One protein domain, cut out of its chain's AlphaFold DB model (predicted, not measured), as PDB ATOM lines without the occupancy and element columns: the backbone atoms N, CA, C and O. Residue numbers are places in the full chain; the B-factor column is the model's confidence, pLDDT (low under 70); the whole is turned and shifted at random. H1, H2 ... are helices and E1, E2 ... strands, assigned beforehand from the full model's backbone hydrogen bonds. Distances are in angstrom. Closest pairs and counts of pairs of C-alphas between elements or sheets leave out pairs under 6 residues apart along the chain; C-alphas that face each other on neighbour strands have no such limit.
ATOM      1  N   GLU A  36      33.366  -2.020 -14.026       85.75
ATOM      2  CA  GLU A  36      32.324  -1.071 -13.630       85.75
ATOM      3  C   GLU A  36      32.651   0.377 -14.007       85.75
ATOM      4  O   GLU A  36      31.746   1.200 -14.163       85.75
ATOM      5  N   SER A  37      33.936   0.710 -14.157       86.06
ATOM      6  CA  SER A  37      34.376   2.055 -14.516       86.06
ATOM      7  C   SER A  37      35.409   2.028 -15.630       86.06
ATOM      8  O   SER A  37      36.452   1.393 -15.501       86.06
ATOM      9  N   LEU A  38      35.138   2.790 -16.686       85.38
ATOM     10  CA  LEU A  38      36.033   2.986 -17.816       85.38
ATOM     11  C   LEU A  38      36.415   4.461 -17.908       85.38
ATOM     12  O   LEU A  38      35.571   5.348 -17.775       85.38
ATOM     13  N   ARG A  39      37.708   4.727 -18.089       86.88
ATOM     14  CA  ARG A  39      38.256   6.076 -18.217       86.88
ATOM     15  C   ARG A  39      39.046   6.180 -19.513       86.88
ATOM     16  O   ARG A  39      40.032   5.469 -19.665       86.88
ATOM     17  N   LEU A  40      38.648   7.103 -20.382       85.06
ATOM     18  CA  LEU A  40      39.391   7.494 -21.577       85.06
ATOM     19  C   LEU A  40      39.996   8.879 -21.332       85.06
ATOM     20  O   LEU A  40      39.281   9.808 -20.941       85.06
ATOM     21  N   LYS A  41      41.316   8.997 -21.492       87.25
ATOM     22  CA  LYS A  41      42.060  10.224 -21.209       87.25
ATOM     23  C   LYS A  41      43.091  10.523 -22.297       87.25
ATOM     24  O   LYS A  41      43.771   9.604 -22.731       87.25
ATOM     25  N   ASP A  42      43.209  11.799 -22.661       83.38
ATOM     26  CA  ASP A  42      44.245  12.363 -23.541       83.38
ATOM     27  C   ASP A  42      44.283  11.729 -24.941       83.38
ATOM     28  O   ASP A  42      45.332  11.400 -25.487       83.38
ATOM     29  N   PHE A  43      43.107  11.596 -25.550       78.44
ATOM     30  CA  PHE A  43      42.939  11.167 -26.938       78.44
ATOM     31  C   PHE A  43      42.908  12.370 -27.908       78.44
ATOM     32  O   PHE A  43      42.100  12.417 -28.836       78.44
ATOM     33  N   SER A  44      43.772  13.370 -27.688       74.75
ATOM     34  CA  SER A  44      43.833  14.615 -28.476       74.75
ATOM     35  C   SER A  44      44.364  14.415 -29.893       74.75
ATOM     36  O   SER A  44      43.906  15.075 -30.821       74.75
ATOM     37  N   GLU A  45      45.299  13.479 -30.058       71.06
ATOM     38  CA  GLU A  45      45.973  13.197 -31.333       71.06
ATOM     39  C   GLU A  45      45.114  12.377 -32.302       71.06
ATOM     40  O   GLU A  45      45.524  12.099 -33.433       71.06
ATOM     41  N   ALA A  68      30.437  -6.018 -24.597       65.75
ATOM     42  CA  ALA A  68      31.795  -5.964 -24.045       65.75
ATOM     43  C   ALA A  68      31.918  -5.291 -22.659       65.75
ATOM     44  O   ALA A  68      32.943  -5.435 -22.007       65.75
ATOM     45  N   PHE A  69      30.900  -4.569 -22.170       73.19
ATOM     46  CA  PHE A  69      30.895  -4.024 -20.800       73.19
ATOM     47  C   PHE A  69      29.514  -4.163 -20.139       73.19
ATOM     48  O   PHE A  69      28.794  -3.176 -19.965       73.19
ATOM     49  N   PRO A  70      29.101  -5.381 -19.755       72.50
ATOM     50  CA  PRO A  70      27.752  -5.628 -19.244       72.50
ATOM     51  C   PRO A  70      27.480  -4.949 -17.890       72.50
ATOM     52  O   PRO A  70      26.329  -4.653 -17.579       72.50
ATOM     53  N   LEU A  71      28.525  -4.686 -17.096       78.19
ATOM     54  CA  LEU A  71      28.432  -4.099 -15.754       78.19
ATOM     55  C   LEU A  71      28.932  -2.651 -15.675       78.19
ATOM     56  O   LEU A  71      29.149  -2.148 -14.571       78.19
ATOM     57  N   LEU A  72      29.121  -1.962 -16.808       78.56
ATOM     58  CA  LEU A  72      29.621  -0.591 -16.779       78.56
ATOM     59  C   LEU A  72      28.620   0.334 -16.081       78.56
ATOM     60  O   LEU A  72      27.482   0.496 -16.510       78.56
ATOM     61  N   LYS A  73      29.079   0.974 -15.009       84.00
ATOM     62  CA  LYS A  73      28.322   1.967 -14.244       84.00
ATOM     63  C   LYS A  73      28.819   3.375 -14.517       84.00
ATOM     64  O   LYS A  73      28.061   4.328 -14.373       84.00
ATOM     65  N   THR A  74      30.093   3.548 -14.866       85.38
ATOM     66  CA  THR A  74      30.682   4.883 -15.018       85.38
ATOM     67  C   THR A  74      31.647   4.964 -16.191       85.38
ATOM     68  O   THR A  74      32.687   4.305 -16.196       85.38
ATOM     69  N   LEU A  75      31.362   5.874 -17.118       86.31
ATOM     70  CA  LEU A  75      32.246   6.250 -18.212       86.31
ATOM     71  C   LEU A  75      32.820   7.648 -17.950       86.31
ATOM     72  O   LEU A  75      32.076   8.598 -17.724       86.31
ATOM     73  N   LYS A  76      34.148   7.775 -17.945       87.75
ATOM     74  CA  LYS A  76      34.866   9.029 -17.669       87.75
ATOM     75  C   LYS A  76      35.677   9.438 -18.891       87.75
ATOM     76  O   LYS A  76      36.528   8.669 -19.324       87.75
ATOM     77  N   LEU A  77      35.459  10.647 -19.394       87.38
ATOM     78  CA  LEU A  77      36.112  11.170 -20.594       87.38
ATOM     79  C   LEU A  77      36.834  12.478 -20.264       87.38
ATOM     80  O   LEU A  77      36.242  13.372 -19.656       87.38
ATOM     81  N   SER A  78      38.098  12.598 -20.660       88.88
ATOM     82  CA  SER A  78      38.900  13.820 -20.496       88.88
ATOM     83  C   SER A  78      39.900  13.967 -21.637       88.88
ATOM     84  O   SER A  78      40.665  13.041 -21.880       88.88
ATOM     85  N   GLY A  79      39.949  15.118 -22.301       84.44
ATOM     86  CA  GLY A  79      40.884  15.349 -23.404       84.44
ATOM     87  C   GLY A  79      40.565  14.514 -24.646       84.44
ATOM     88  O   GLY A  79      41.481  14.035 -25.306       84.44
ATOM     89  N   CYS A  80      39.279  14.301 -24.942       82.94
ATOM     90  CA  CYS A  80      38.815  13.525 -26.093       82.94
ATOM     91  C   CYS A  80      37.983  14.412 -27.043       82.94
ATOM     92  O   CYS A  80      36.752  14.349 -27.018       82.94
ATOM     93  N   PRO A  81      38.619  15.257 -27.876       79.75
ATOM     94  CA  PRO A  81      37.915  16.300 -28.624       79.75
ATOM     95  C   PRO A  81      37.077  15.769 -29.785       79.75
ATOM     96  O   PRO A  81      36.152  16.456 -30.203       79.75
ATOM     97  N   LYS A  82      37.402  14.576 -30.297       78.00
ATOM     98  CA  LYS A  82      36.770  13.971 -31.480       78.00
ATOM     99  C   LYS A  82      35.712  12.918 -31.165       78.00
ATOM    100  O   LYS A  82      35.133  12.359 -32.085       78.00
ATOM    101  N   ILE A  83      35.487  12.629 -29.882       76.12
ATOM    102  CA  ILE A  83      34.420  11.722 -29.456       76.12
ATOM    103  C   ILE A  83      33.101  12.499 -29.484       76.12
ATOM    104  O   ILE A  83      32.997  13.567 -28.876       76.12
ATOM    105  N   ASN A  84      32.107  11.944 -30.167       74.75
ATOM    106  CA  ASN A  84      30.743  12.461 -30.286       74.75
ATOM    107  C   ASN A  84      29.714  11.387 -29.878       74.75
ATOM    108  O   ASN A  84      30.101  10.316 -29.418       74.75
ATOM    109  N   GLU A  85      28.417  11.671 -29.996       68.62
ATOM    110  CA  GLU A  85      27.367  10.677 -29.722       68.62
ATOM    111  C   GLU A  85      27.470   9.437 -30.624       68.62
ATOM    112  O   GLU A  85      27.440   8.326 -30.105       68.62
ATOM    113  N   ASP A  86      27.730   9.609 -31.924       67.94
ATOM    114  CA  ASP A  86      27.902   8.502 -32.887       67.94
ATOM    115  C   ASP A  86      29.093   7.586 -32.554       67.94
ATOM    116  O   ASP A  86      29.202   6.453 -33.022       67.94
ATOM    117  N   SER A  87      30.021   8.076 -31.732       65.56
ATOM    118  CA  SER A  87      31.133   7.286 -31.218       65.56
ATOM    119  C   SER A  87      30.680   6.253 -30.189       65.56
ATOM    120  O   SER A  87      31.463   5.359 -29.873       65.56
ATOM    121  N   PHE A  88      29.469   6.375 -29.633       68.81
ATOM    122  CA  PHE A  88      28.929   5.483 -28.616       68.81
ATOM    123  C   PHE A  88      27.948   4.475 -29.214       68.81
ATOM    124  O   PHE A  88      26.929   4.851 -29.783       68.81
ATOM    125  N   PRO A  89      28.176   3.176 -29.010       59.75
ATOM    126  CA  PRO A  89      27.231   2.158 -29.425       59.75
ATOM    127  C   PRO A  89      25.995   2.164 -28.539       59.75
ATOM    128  O   PRO A  89      26.015   2.504 -27.350       59.75
ATOM    129  N   SER A  90      24.913   1.655 -29.110       58.53
ATOM    130  CA  SER A  90      23.592   1.653 -28.491       58.53
ATOM    131  C   SER A  90      23.431   0.742 -27.267       58.53
ATOM    132  O   SER A  90      22.374   0.732 -26.630       58.53
ATOM    133  N   SER A  91      24.472  -0.007 -26.898       56.78
ATOM    134  CA  SER A  91      24.417  -1.124 -25.952       56.78
ATOM    135  C   SER A  91      24.849  -0.805 -24.513       56.78
ATOM    136  O   SER A  91      24.925  -1.722 -23.687       56.78
ATOM    137  N   PHE A  92      25.093   0.465 -24.156       64.50
ATOM    138  CA  PHE A  92      25.420   0.816 -22.767       64.50
ATOM    139  C   PHE A  92      24.302   0.425 -21.783       64.50
ATOM    140  O   PHE A  92      23.115   0.618 -22.073       64.50
ATOM    141  N   PRO A  93      24.650  -0.074 -20.578       64.31
ATOM    142  CA  PRO A  93      23.673  -0.317 -19.524       64.31
ATOM    143  C   PRO A  93      22.896   0.958 -19.174       64.31
ATOM    144  O   PRO A  93      23.464   2.049 -19.100       64.31
ATOM    145  N   SER A  94      21.603   0.819 -18.878       61.47
ATOM    146  CA  SER A  94      20.680   1.943 -18.660       61.47
ATOM    147  C   SER A  94      20.901   2.773 -17.392       61.47
ATOM    148  O   SER A  94      20.134   3.686 -17.116       61.47
ATOM    149  N   SER A  95      21.924   2.442 -16.608       67.56
ATOM    150  CA  SER A  95      22.307   3.138 -15.376       67.56
ATOM    151  C   SER A  95      23.706   3.755 -15.481       67.56
ATOM    152  O   SER A  95      24.353   4.013 -14.463       67.56
ATOM    153  N   THR A  96      24.210   3.959 -16.699       79.12
ATOM    154  CA  THR A  96      25.566   4.476 -16.887       79.12
ATOM    155  C   THR A  96      25.620   5.961 -16.536       79.12
ATOM    156  O   THR A  96      24.834   6.771 -17.030       79.12
ATOM    157  N   THR A  97      26.571   6.315 -15.676       87.06
ATOM    158  CA  THR A  97      26.964   7.693 -15.384       87.06
ATOM    159  C   THR A  97      28.021   8.138 -16.385       87.06
ATOM    160  O   THR A  97      29.093   7.528 -16.456       87.06
ATOM    161  N   LEU A  98      27.751   9.216 -17.116       88.44
ATOM    162  CA  LEU A  98      28.711   9.838 -18.023       88.44
ATOM    163  C   LEU A  98      29.361  11.044 -17.341       88.44
ATOM    164  O   LEU A  98      28.702  12.039 -17.051       88.44
ATOM    165  N   LEU A  99      30.665  10.955 -17.085       89.19
ATOM    166  CA  LEU A  99      31.481  12.052 -16.573       89.19
ATOM    167  C   LEU A  99      32.313  12.646 -17.708       89.19
ATOM    168  O   LEU A  99      33.249  12.009 -18.190       89.19
ATOM    169  N   ILE A 100      32.019  13.890 -18.064       89.19
ATOM    170  CA  ILE A 100      32.724  14.650 -19.094       89.19
ATOM    171  C   ILE A 100      33.596  15.710 -18.421       89.19
ATOM    172  O   ILE A 100      33.121  16.487 -17.588       89.19
ATOM    173  N   ARG A 101      34.879  15.735 -18.779       89.50
ATOM    174  CA  ARG A 101      35.853  16.739 -18.337       89.50
ATOM    175  C   ARG A 101      36.307  17.630 -19.495       89.50
ATOM    176  O   ARG A 101      35.765  17.553 -20.597       89.50
ATOM    177  N   GLU A 102      37.274  18.499 -19.222       86.44
ATOM    178  CA  GLU A 102      37.924  19.369 -20.206       86.44
ATOM    179  C   GLU A 102      38.329  18.622 -21.487       86.44
ATOM    180  O   GLU A 102      38.654  17.433 -21.454       86.44
ATOM    181  N   GLY A 103      38.284  19.315 -22.627       81.81
ATOM    182  CA  GLY A 103      38.689  18.756 -23.920       81.81
ATOM    183  C   GLY A 103      37.699  17.794 -24.595       81.81
ATOM    184  O   GLY A 103      38.085  17.157 -25.563       81.81
ATOM    185  N   CYS A 104      36.445  17.690 -24.134       82.31
ATOM    186  CA  CYS A 104      35.395  16.830 -24.722       82.31
ATOM    187  C   CYS A 104      34.192  17.641 -25.254       82.31
ATOM    188  O   CYS A 104      33.038  17.372 -24.919       82.31
ATOM    189  N   GLN A 105      34.460  18.695 -26.028       75.88
ATOM    190  CA  GLN A 105      33.448  19.691 -26.414       75.88
ATOM    191  C   GLN A 105      32.417  19.150 -27.418       75.88
ATOM    192  O   GLN A 105      31.226  19.424 -27.270       75.88
ATOM    193  N   GLN A 106      32.856  18.351 -28.400       75.88
ATOM    194  CA  GLN A 106      31.968  17.782 -29.421       75.88
ATOM    195  C   GLN A 106      30.937  16.833 -28.818       75.88
ATOM    196  O   GLN A 106      29.776  16.872 -29.211       75.88
ATOM    197  N   LEU A 107      31.325  16.040 -27.817       78.00
ATOM    198  CA  LEU A 107      30.392  15.154 -27.135       78.00
ATOM    199  C   LEU A 107      29.253  15.927 -26.481       78.00
ATOM    200  O   LEU A 107      28.099  15.613 -26.718       78.00
ATOM    201  N   VAL A 108      29.555  16.966 -25.694       75.12
ATOM    202  CA  VAL A 108      28.486  17.730 -25.032       75.12
ATOM    203  C   VAL A 108      27.527  18.333 -26.055       75.12
ATOM    204  O   VAL A 108      26.327  18.314 -25.819       75.12
ATOM    205  N   ALA A 109      28.044  18.845 -27.174       75.19
ATOM    206  CA  ALA A 109      27.229  19.438 -28.230       75.19
ATOM    207  C   ALA A 109      26.406  18.411 -29.024       75.19
ATOM    208  O   ALA A 109      25.345  18.761 -29.525       75.19
ATOM    209  N   SER A 110      26.895  17.175 -29.137       73.44
ATOM    210  CA  SER A 110      26.266  16.111 -29.923       73.44
ATOM    211  C   SER A 110      25.348  15.199 -29.124       73.44
ATOM    212  O   SER A 110      24.741  14.359 -29.751       73.44
ATOM    213  N   LEU A 111      25.221  15.338 -27.798       74.62
ATOM    214  CA  LEU A 111      24.226  14.584 -27.022       74.62
ATOM    215  C   LEU A 111      22.815  15.008 -27.454       74.62
ATOM    216  O   LEU A 111      22.340  16.042 -26.982       74.62
ATOM    217  N   GLN A 112      22.162  14.235 -28.324       69.69
ATOM    218  CA  GLN A 112      20.823  14.513 -28.839       69.69
ATOM    219  C   GLN A 112      19.734  13.771 -28.053       69.69
ATOM    220  O   GLN A 112      19.957  12.818 -27.307       69.69
ATOM    221  N   SER A 113      18.487  14.217 -28.214       60.25
ATOM    222  CA  SER A 113      17.325  13.617 -27.546       60.25
ATOM    223  C   SER A 113      16.871  12.267 -28.140       60.25
ATOM    224  O   SER A 113      16.054  11.567 -27.525       60.25
ATOM    225  N   HIS A 114      17.391  11.877 -29.310       55.25
ATOM    226  CA  HIS A 114      16.919  10.752 -30.118       55.25
ATOM    227  C   HIS A 114      17.919   9.579 -30.118       55.25
ATOM    228  O   HIS A 114      18.693   9.434 -31.052       55.25
ATOM    229  N   GLN A 115      17.796   8.684 -29.124       54.88
ATOM    230  CA  GLN A 115      18.457   7.357 -29.023       54.88
ATOM    231  C   GLN A 115      19.886   7.318 -28.393       54.88
ATOM    232  O   GLN A 115      20.429   8.363 -28.094       54.88
ATOM    233  N   PRO A 116      20.359   6.141 -27.901       56.22
ATOM    234  CA  PRO A 116      21.136   5.967 -26.653       56.22
ATOM    235  C   PRO A 116      22.610   6.429 -26.734       56.22
ATOM    236  O   PRO A 116      23.181   6.432 -27.815       56.22
ATOM    237  N   PRO A 117      23.262   6.717 -25.581       54.62
ATOM    238  CA  PRO A 117      23.209   5.889 -24.376       54.62
ATOM    239  C   PRO A 117      22.009   6.174 -23.465       54.62
ATOM    240  O   PRO A 117      21.581   7.311 -23.279       54.62
ATOM    241  N   ARG A 118      21.467   5.123 -22.830       64.81
ATOM    242  CA  ARG A 118      20.502   5.242 -21.719       64.81
ATOM    243  C   ARG A 118      21.231   5.770 -20.472       64.81
ATOM    244  O   ARG A 118      21.450   5.046 -19.505       64.81
ATOM    245  N   LEU A 119      21.685   7.015 -20.544       74.00
ATOM    246  CA  LEU A 119      22.387   7.704 -19.472       74.00
ATOM    247  C   LEU A 119      21.382   8.084 -18.393       74.00
ATOM    248  O   LEU A 119      20.424   8.807 -18.661       74.00
ATOM    249  N   GLY A 120      21.612   7.610 -17.172       82.81
ATOM    250  CA  GLY A 120      20.842   8.058 -16.012       82.81
ATOM    251  C   GLY A 120      21.384   9.373 -15.457       82.81
ATOM    252  O   GLY A 120      20.629  10.265 -15.055       82.81
ATOM    253  N   GLU A 121      22.711   9.522 -15.479       89.38
ATOM    254  CA  GLU A 121      23.408  10.641 -14.855       89.38
ATOM    255  C   GLU A 121      24.452  11.254 -15.790       89.38
ATOM    256  O   GLU A 121      25.284  10.547 -16.365       89.38
ATOM    257  N   LEU A 122      24.434  12.583 -15.896       91.06
ATOM    258  CA  LEU A 122      25.405  13.372 -16.646       91.06
ATOM    259  C   LEU A 122      26.154  14.303 -15.692       91.06
ATOM    260  O   LEU A 122      25.566  15.177 -15.054       91.06
ATOM    261  N   LEU A 123      27.468  14.121 -15.600       91.56
ATOM    262  CA  LEU A 123      28.346  14.926 -14.763       91.56
ATOM    263  C   LEU A 123      29.310  15.706 -15.662       91.56
ATOM    264  O   LEU A 123      30.162  15.123 -16.327       91.56
ATOM    265  N   LEU A 124      29.209  17.030 -15.659       90.81
ATOM    266  CA  LEU A 124      30.163  17.934 -16.293       90.81
ATOM    267  C   LEU A 124      31.133  18.443 -15.227       90.81
ATOM    268  O   LEU A 124      30.706  19.047 -14.246       90.81
ATOM    269  N   HIS A 125      32.429  18.196 -15.403       90.44
ATOM    270  CA  HIS A 125      33.459  18.577 -14.439       90.44
ATOM    271  C   HIS A 125      34.599  19.327 -15.126       90.44
ATOM    272  O   HIS A 125      35.430  18.708 -15.783       90.44
ATOM    273  N   ASN A 126      34.707  20.638 -14.913       87.19
ATOM    274  CA  ASN A 126      35.641  21.510 -15.638       87.19
ATOM    275  C   ASN A 126      35.485  21.375 -17.164       87.19
ATOM    276  O   ASN A 126      36.463  21.394 -17.904       87.19
ATOM    277  N   ALA A 127      34.257  21.155 -17.639       84.75
ATOM    278  CA  ALA A 127      33.984  21.051 -19.063       84.75
ATOM    279  C   ALA A 127      33.975  22.446 -19.707       84.75
ATOM    280  O   ALA A 127      33.495  23.419 -19.119       84.75
ATOM    281  N   ASP A 128      34.458  22.524 -20.944       82.38
ATOM    282  CA  ASP A 128      34.505  23.756 -21.736       82.38
ATOM    283  C   ASP A 128      33.158  24.055 -22.409       82.38
ATOM    284  O   ASP A 128      33.049  24.118 -23.631       82.38
ATOM    285  N   VAL A 129      32.107  24.204 -21.608       81.38
ATOM    286  CA  VAL A 129      30.746  24.472 -22.091       81.38
ATOM    287  C   VAL A 129      30.411  25.946 -21.912       81.38
ATOM    288  O   VAL A 129      30.649  26.498 -20.843       81.38
ATOM    289  N   VAL A 130      29.879  26.595 -22.951       82.06
ATOM    290  CA  VAL A 130      29.504  28.025 -22.901       82.06
ATOM    291  C   VAL A 130      28.046  28.205 -22.483       82.06
ATOM    292  O   VAL A 130      27.741  29.081 -21.673       82.06
ATOM    293  N   SER A 131      27.163  27.346 -22.989       83.75
ATOM    294  CA  SER A 131      25.744  27.267 -22.637       83.75
ATOM    295  C   SER A 131      25.334  25.812 -22.438       83.75
ATOM    296  O   SER A 131      25.908  24.925 -23.073       83.75
ATOM    297  N   PHE A 132      24.349  25.557 -21.579       86.31
ATOM    298  CA  PHE A 132      23.877  24.196 -21.323       86.31
ATOM    299  C   PHE A 132      22.415  24.164 -20.853       86.31
ATOM    300  O   PHE A 132      22.077  24.973 -19.989       86.31
ATOM    301  N   PRO A 133      21.565  23.216 -21.291       87.81
ATOM    302  CA  PRO A 133      21.792  22.152 -22.284       87.81
ATOM    303  C   PRO A 133      22.116  22.632 -23.715       87.81
ATOM    304  O   PRO A 133      21.991  23.825 -23.993       87.81
ATOM    305  N   PRO A 134      22.543  21.728 -24.622       82.12
ATOM    306  CA  PRO A 134      22.591  21.983 -26.069       82.12
ATOM    307  C   PRO A 134      21.202  22.305 -26.650       82.12
ATOM    308  O   PRO A 134      20.187  21.903 -26.080       82.12
ATOM    309  N   GLN A 135      21.148  23.005 -27.794       74.81
ATOM    310  CA  GLN A 135      19.878  23.409 -28.427       74.81
ATOM    311  C   GLN A 135      19.008  22.221 -28.850       74.81
ATOM    312  O   GLN A 135      17.794  22.277 -28.659       74.81
ATOM    313  N   ASP A 136      19.630  21.147 -29.342       75.38
ATOM    314  CA  ASP A 136      18.949  19.919 -29.783       75.38
ATOM    315  C   ASP A 136      18.453  19.046 -28.614       75.38
ATOM    316  O   ASP A 136      17.777  18.031 -28.801       75.38
ATOM    317  N   GLY A 137      18.738  19.487 -27.385       81.06
ATOM    318  CA  GLY A 137      18.270  18.887 -26.150       81.06
ATOM    319  C   GLY A 137      18.975  17.595 -25.768       81.06
ATOM    320  O   GLY A 137      19.603  16.924 -26.572       81.06
ATOM    321  N   LEU A 138      18.875  17.256 -24.486       86.12
ATOM    322  CA  LEU A 138      19.528  16.086 -23.910       86.12
ATOM    323  C   LEU A 138      18.645  14.831 -23.973       86.12
ATOM    324  O   LEU A 138      17.413  14.938 -23.953       86.12
ATOM    325  N   PRO A 139      19.257  13.632 -23.922       83.50
ATOM    326  CA  PRO A 139      18.539  12.370 -23.807       83.50
ATOM    327  C   PRO A 139      17.539  12.366 -22.645       83.50
ATOM    328  O   PRO A 139      17.894  12.604 -21.488       83.50
ATOM    329  N   SER A 140      16.286  12.007 -22.929       83.94
ATOM    330  CA  SER A 140      15.184  12.046 -21.954       83.94
ATOM    331  C   SER A 140      15.364  11.108 -20.757       83.94
ATOM    332  O   SER A 140      14.715  11.308 -19.735       83.94
ATOM    333  N   ASN A 141      16.242  10.103 -20.843       83.44
ATOM    334  CA  ASN A 141      16.532   9.169 -19.749       83.44
ATOM    335  C   ASN A 141      17.336   9.802 -18.601       83.44
ATOM    336  O   ASN A 141      17.337   9.264 -17.491       83.44
ATOM    337  N   ILE A 142      17.995  10.940 -18.848       87.56
ATOM    338  CA  ILE A 142      18.837  11.602 -17.853       87.56
ATOM    339  C   ILE A 142      17.953  12.139 -16.727       87.56
ATOM    340  O   ILE A 142      17.178  13.080 -16.895       87.56
ATOM    341  N   HIS A 143      18.115  11.559 -15.541       91.06
ATOM    342  CA  HIS A 143      17.402  11.956 -14.332       91.06
ATOM    343  C   HIS A 143      18.265  12.791 -13.384       91.06
ATOM    344  O   HIS A 143      17.756  13.340 -12.400       91.06
ATOM    345  N   THR A 144      19.576  12.879 -13.607       93.19
ATOM    346  CA  THR A 144      20.480  13.671 -12.765       93.19
ATOM    347  C   THR A 144      21.553  14.371 -13.581       93.19
ATOM    348  O   THR A 144      22.260  13.745 -14.363       93.19
ATOM    349  N   ILE A 145      21.687  15.677 -13.357       94.06
ATOM    350  CA  ILE A 145      22.722  16.515 -13.955       94.06
ATOM    351  C   ILE A 145      23.526  17.184 -12.842       94.06
ATOM    352  O   ILE A 145      22.967  17.828 -11.948       94.06
ATOM    353  N   LEU A 146      24.848  17.048 -12.921       93.38
ATOM    354  CA  LEU A 146      25.806  17.788 -12.107       93.38
ATOM    355  C   LEU A 146      26.684  18.633 -13.019       93.38
ATOM    356  O   LEU A 146      27.380  18.095 -13.870       93.38
ATOM    357  N   ILE A 147      26.711  19.936 -12.783       91.69
ATOM    358  CA  ILE A 147      27.655  20.859 -13.406       91.69
ATOM    359  C   ILE A 147      28.606  21.330 -12.318       91.69
ATOM    360  O   ILE A 147      28.161  21.874 -11.307       91.69
ATOM    361  N   PHE A 148      29.899  21.095 -12.508       90.06
ATOM    362  CA  PHE A 148      30.909  21.345 -11.497       90.06
ATOM    363  C   PHE A 148      32.158  22.002 -12.085       90.06
ATOM    364  O   PHE A 148      32.838  21.405 -12.913       90.06
ATOM    365  N   GLY A 149      32.471  23.225 -11.655       84.94
ATOM    366  CA  GLY A 149      33.710  23.914 -12.050       84.94
ATOM    367  C   GLY A 149      33.809  24.259 -13.544       84.94
ATOM    368  O   GLY A 149      34.906  24.409 -14.072       84.94
ATOM    369  N   CYS A 150      32.681  24.355 -14.256       84.94
ATOM    370  CA  CYS A 150      32.646  24.743 -15.670       84.94
ATOM    371  C   CYS A 150      32.777  26.270 -15.823       84.94
ATOM    372  O   CYS A 150      31.794  26.954 -16.084       84.94
ATOM    373  N   ASP A 151      33.989  26.805 -15.669       78.69
ATOM    374  CA  ASP A 151      34.264  28.255 -15.623       78.69
ATOM    375  C   ASP A 151      33.830  29.030 -16.890       78.69
ATOM    376  O   ASP A 151      33.579  30.235 -16.832       78.69
ATOM    377  N   LYS A 152      33.729  28.351 -18.043       81.06
ATOM    378  CA  LYS A 152      33.280  28.942 -19.317       81.06
ATOM    379  C   LYS A 152      31.756  29.032 -19.452       81.06
ATOM    380  O   LYS A 152      31.297  29.710 -20.372       81.06
ATOM    381  N   LEU A 153      30.993  28.393 -18.561       81.88
ATOM    382  CA  LEU A 153      29.534  28.377 -18.619       81.88
ATOM    383  C   LEU A 153      28.998  29.761 -18.253       81.88
ATOM    384  O   LEU A 153      29.153  30.228 -17.123       81.88
ATOM    385  N   LYS A 154      28.369  30.404 -19.235       77.94
ATOM    386  CA  LYS A 154      27.786  31.744 -19.115       77.94
ATOM    387  C   LYS A 154      26.275  31.702 -18.951       77.94
ATOM    388  O   LYS A 154      25.717  32.587 -18.317       77.94
ATOM    389  N   SER A 155      25.607  30.697 -19.514       79.19
ATOM    390  CA  SER A 155      24.153  30.614 -19.418       79.19
ATOM    391  C   SER A 155      23.589  29.209 -19.365       79.19
ATOM    392  O   SER A 155      24.156  28.259 -19.909       79.19
ATOM    393  N   LEU A 156      22.444  29.086 -18.693       85.19
ATOM    394  CA  LEU A 156      21.600  27.912 -18.807       85.19
ATOM    395  C   LEU A 156      20.607  28.126 -19.946       85.19
ATOM    396  O   LEU A 156      20.016  29.198 -20.069       85.19
ATOM    397  N   ALA A 157      20.455  27.123 -20.805       81.44
ATOM    398  CA  ALA A 157      19.562  27.215 -21.945       81.44
ATOM    399  C   ALA A 157      18.094  27.204 -21.499       81.44
ATOM    400  O   ALA A 157      17.716  26.563 -20.511       81.44
ATOM    401  N   LYS A 158      17.267  27.905 -22.284       80.88
ATOM    402  CA  LYS A 158      15.815  28.024 -22.091       80.88
ATOM    403  C   LYS A 158      15.053  26.733 -22.422       80.88
ATOM    404  O   LYS A 158      13.895  26.591 -22.062       80.88
ATOM    405  N   GLN A 159      15.686  25.803 -23.128       84.06
ATOM    406  CA  GLN A 159      15.094  24.542 -23.568       84.06
ATOM    407  C   GLN A 159      16.166  23.451 -23.653       84.06
ATOM    408  O   GLN A 159      17.342  23.709 -23.395       84.06
ATOM    409  N   GLY A 160      15.754  22.234 -24.009       85.94
ATOM    410  CA  GLY A 160      16.664  21.100 -24.179       85.94
ATOM    411  C   GLY A 160      16.968  20.333 -22.889       85.94
ATOM    412  O   GLY A 160      17.801  19.426 -22.880       85.94
ATOM    413  N   TRP A 161      16.294  20.668 -21.787       90.25
ATOM    414  CA  TRP A 161      16.370  19.893 -20.553       90.25
ATOM    415  C   TRP A 161      15.669  18.536 -20.709       90.25
ATOM    416  O   TRP A 161      14.611  18.464 -21.336       90.25
ATOM    417  N   PRO A 162      16.210  17.460 -20.115       88.81
ATOM    418  CA  PRO A 162      15.607  16.146 -20.237       88.81
ATOM    419  C   PRO A 162      14.298  16.080 -19.447       88.81
ATOM    420  O   PRO A 162      14.220  16.513 -18.296       88.81
ATOM    421  N   SER A 163      13.260  15.507 -20.054       88.50
ATOM    422  CA  SER A 163      11.908  15.473 -19.480       88.50
ATOM    423  C   SER A 163      11.811  14.684 -18.170       88.50
ATOM    424  O   SER A 163      10.976  15.010 -17.328       88.50
TER     425      SER A 163
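This is residues 36 to 45 and 68 to 163 of the 280 residues of the protein "putative disease resistance protein At3g14460" of Ziziphus jujuba (UniProt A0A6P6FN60). With little regular structure, the chain winds in stacked turns, laying strands side by side in a twisted parallel sheet, E1 E2 E3 E4 E5, with loops 79 to 95 and 126 to 143 over one face. The printed part has 106 residues, 33 of them in named elements, and these are mostly strand, five strands and one helix in the order E1 E2 E3 H1 E4 E5. The whole is compact, radius of gyration of the C-alphas 12.8 A, spanning 38 by 33 by 21 A.

Start at E1, residues 37 to 41, parallel to E2, residues 74 to 78; N 38 and O 74 are 2.9 A apart, within hydrogen-bond range. E3, residues 96 to 100, follows, N 75 to O 97 2.9 A. H1, residues 105 to 110, only grazes the sheet; every O i to N i+4 pair is within range. E4, residues 119 to 125, and E5, residues 144 to 148, are parallel, N 122 to O 144 2.9 A. E3, H1, E4 form a strand-helix-strand unit, two parallel neighbours joined through a helix, its crossover right-handed.

Find C-alpha 37 at (34.376, 2.055, -14.516); E5 ends at C-alpha 148, (30.909, 21.345, -11.497). E4 is 16.3 A long.

Residues 46 to 67 are not printed, a 24.9 A gap between C-alphas 45 and 68. Links E2 to E3 and E4 to E5 are long. Look for pLDDT under 70 at residues 68, 85 to 95 and 112 to 118.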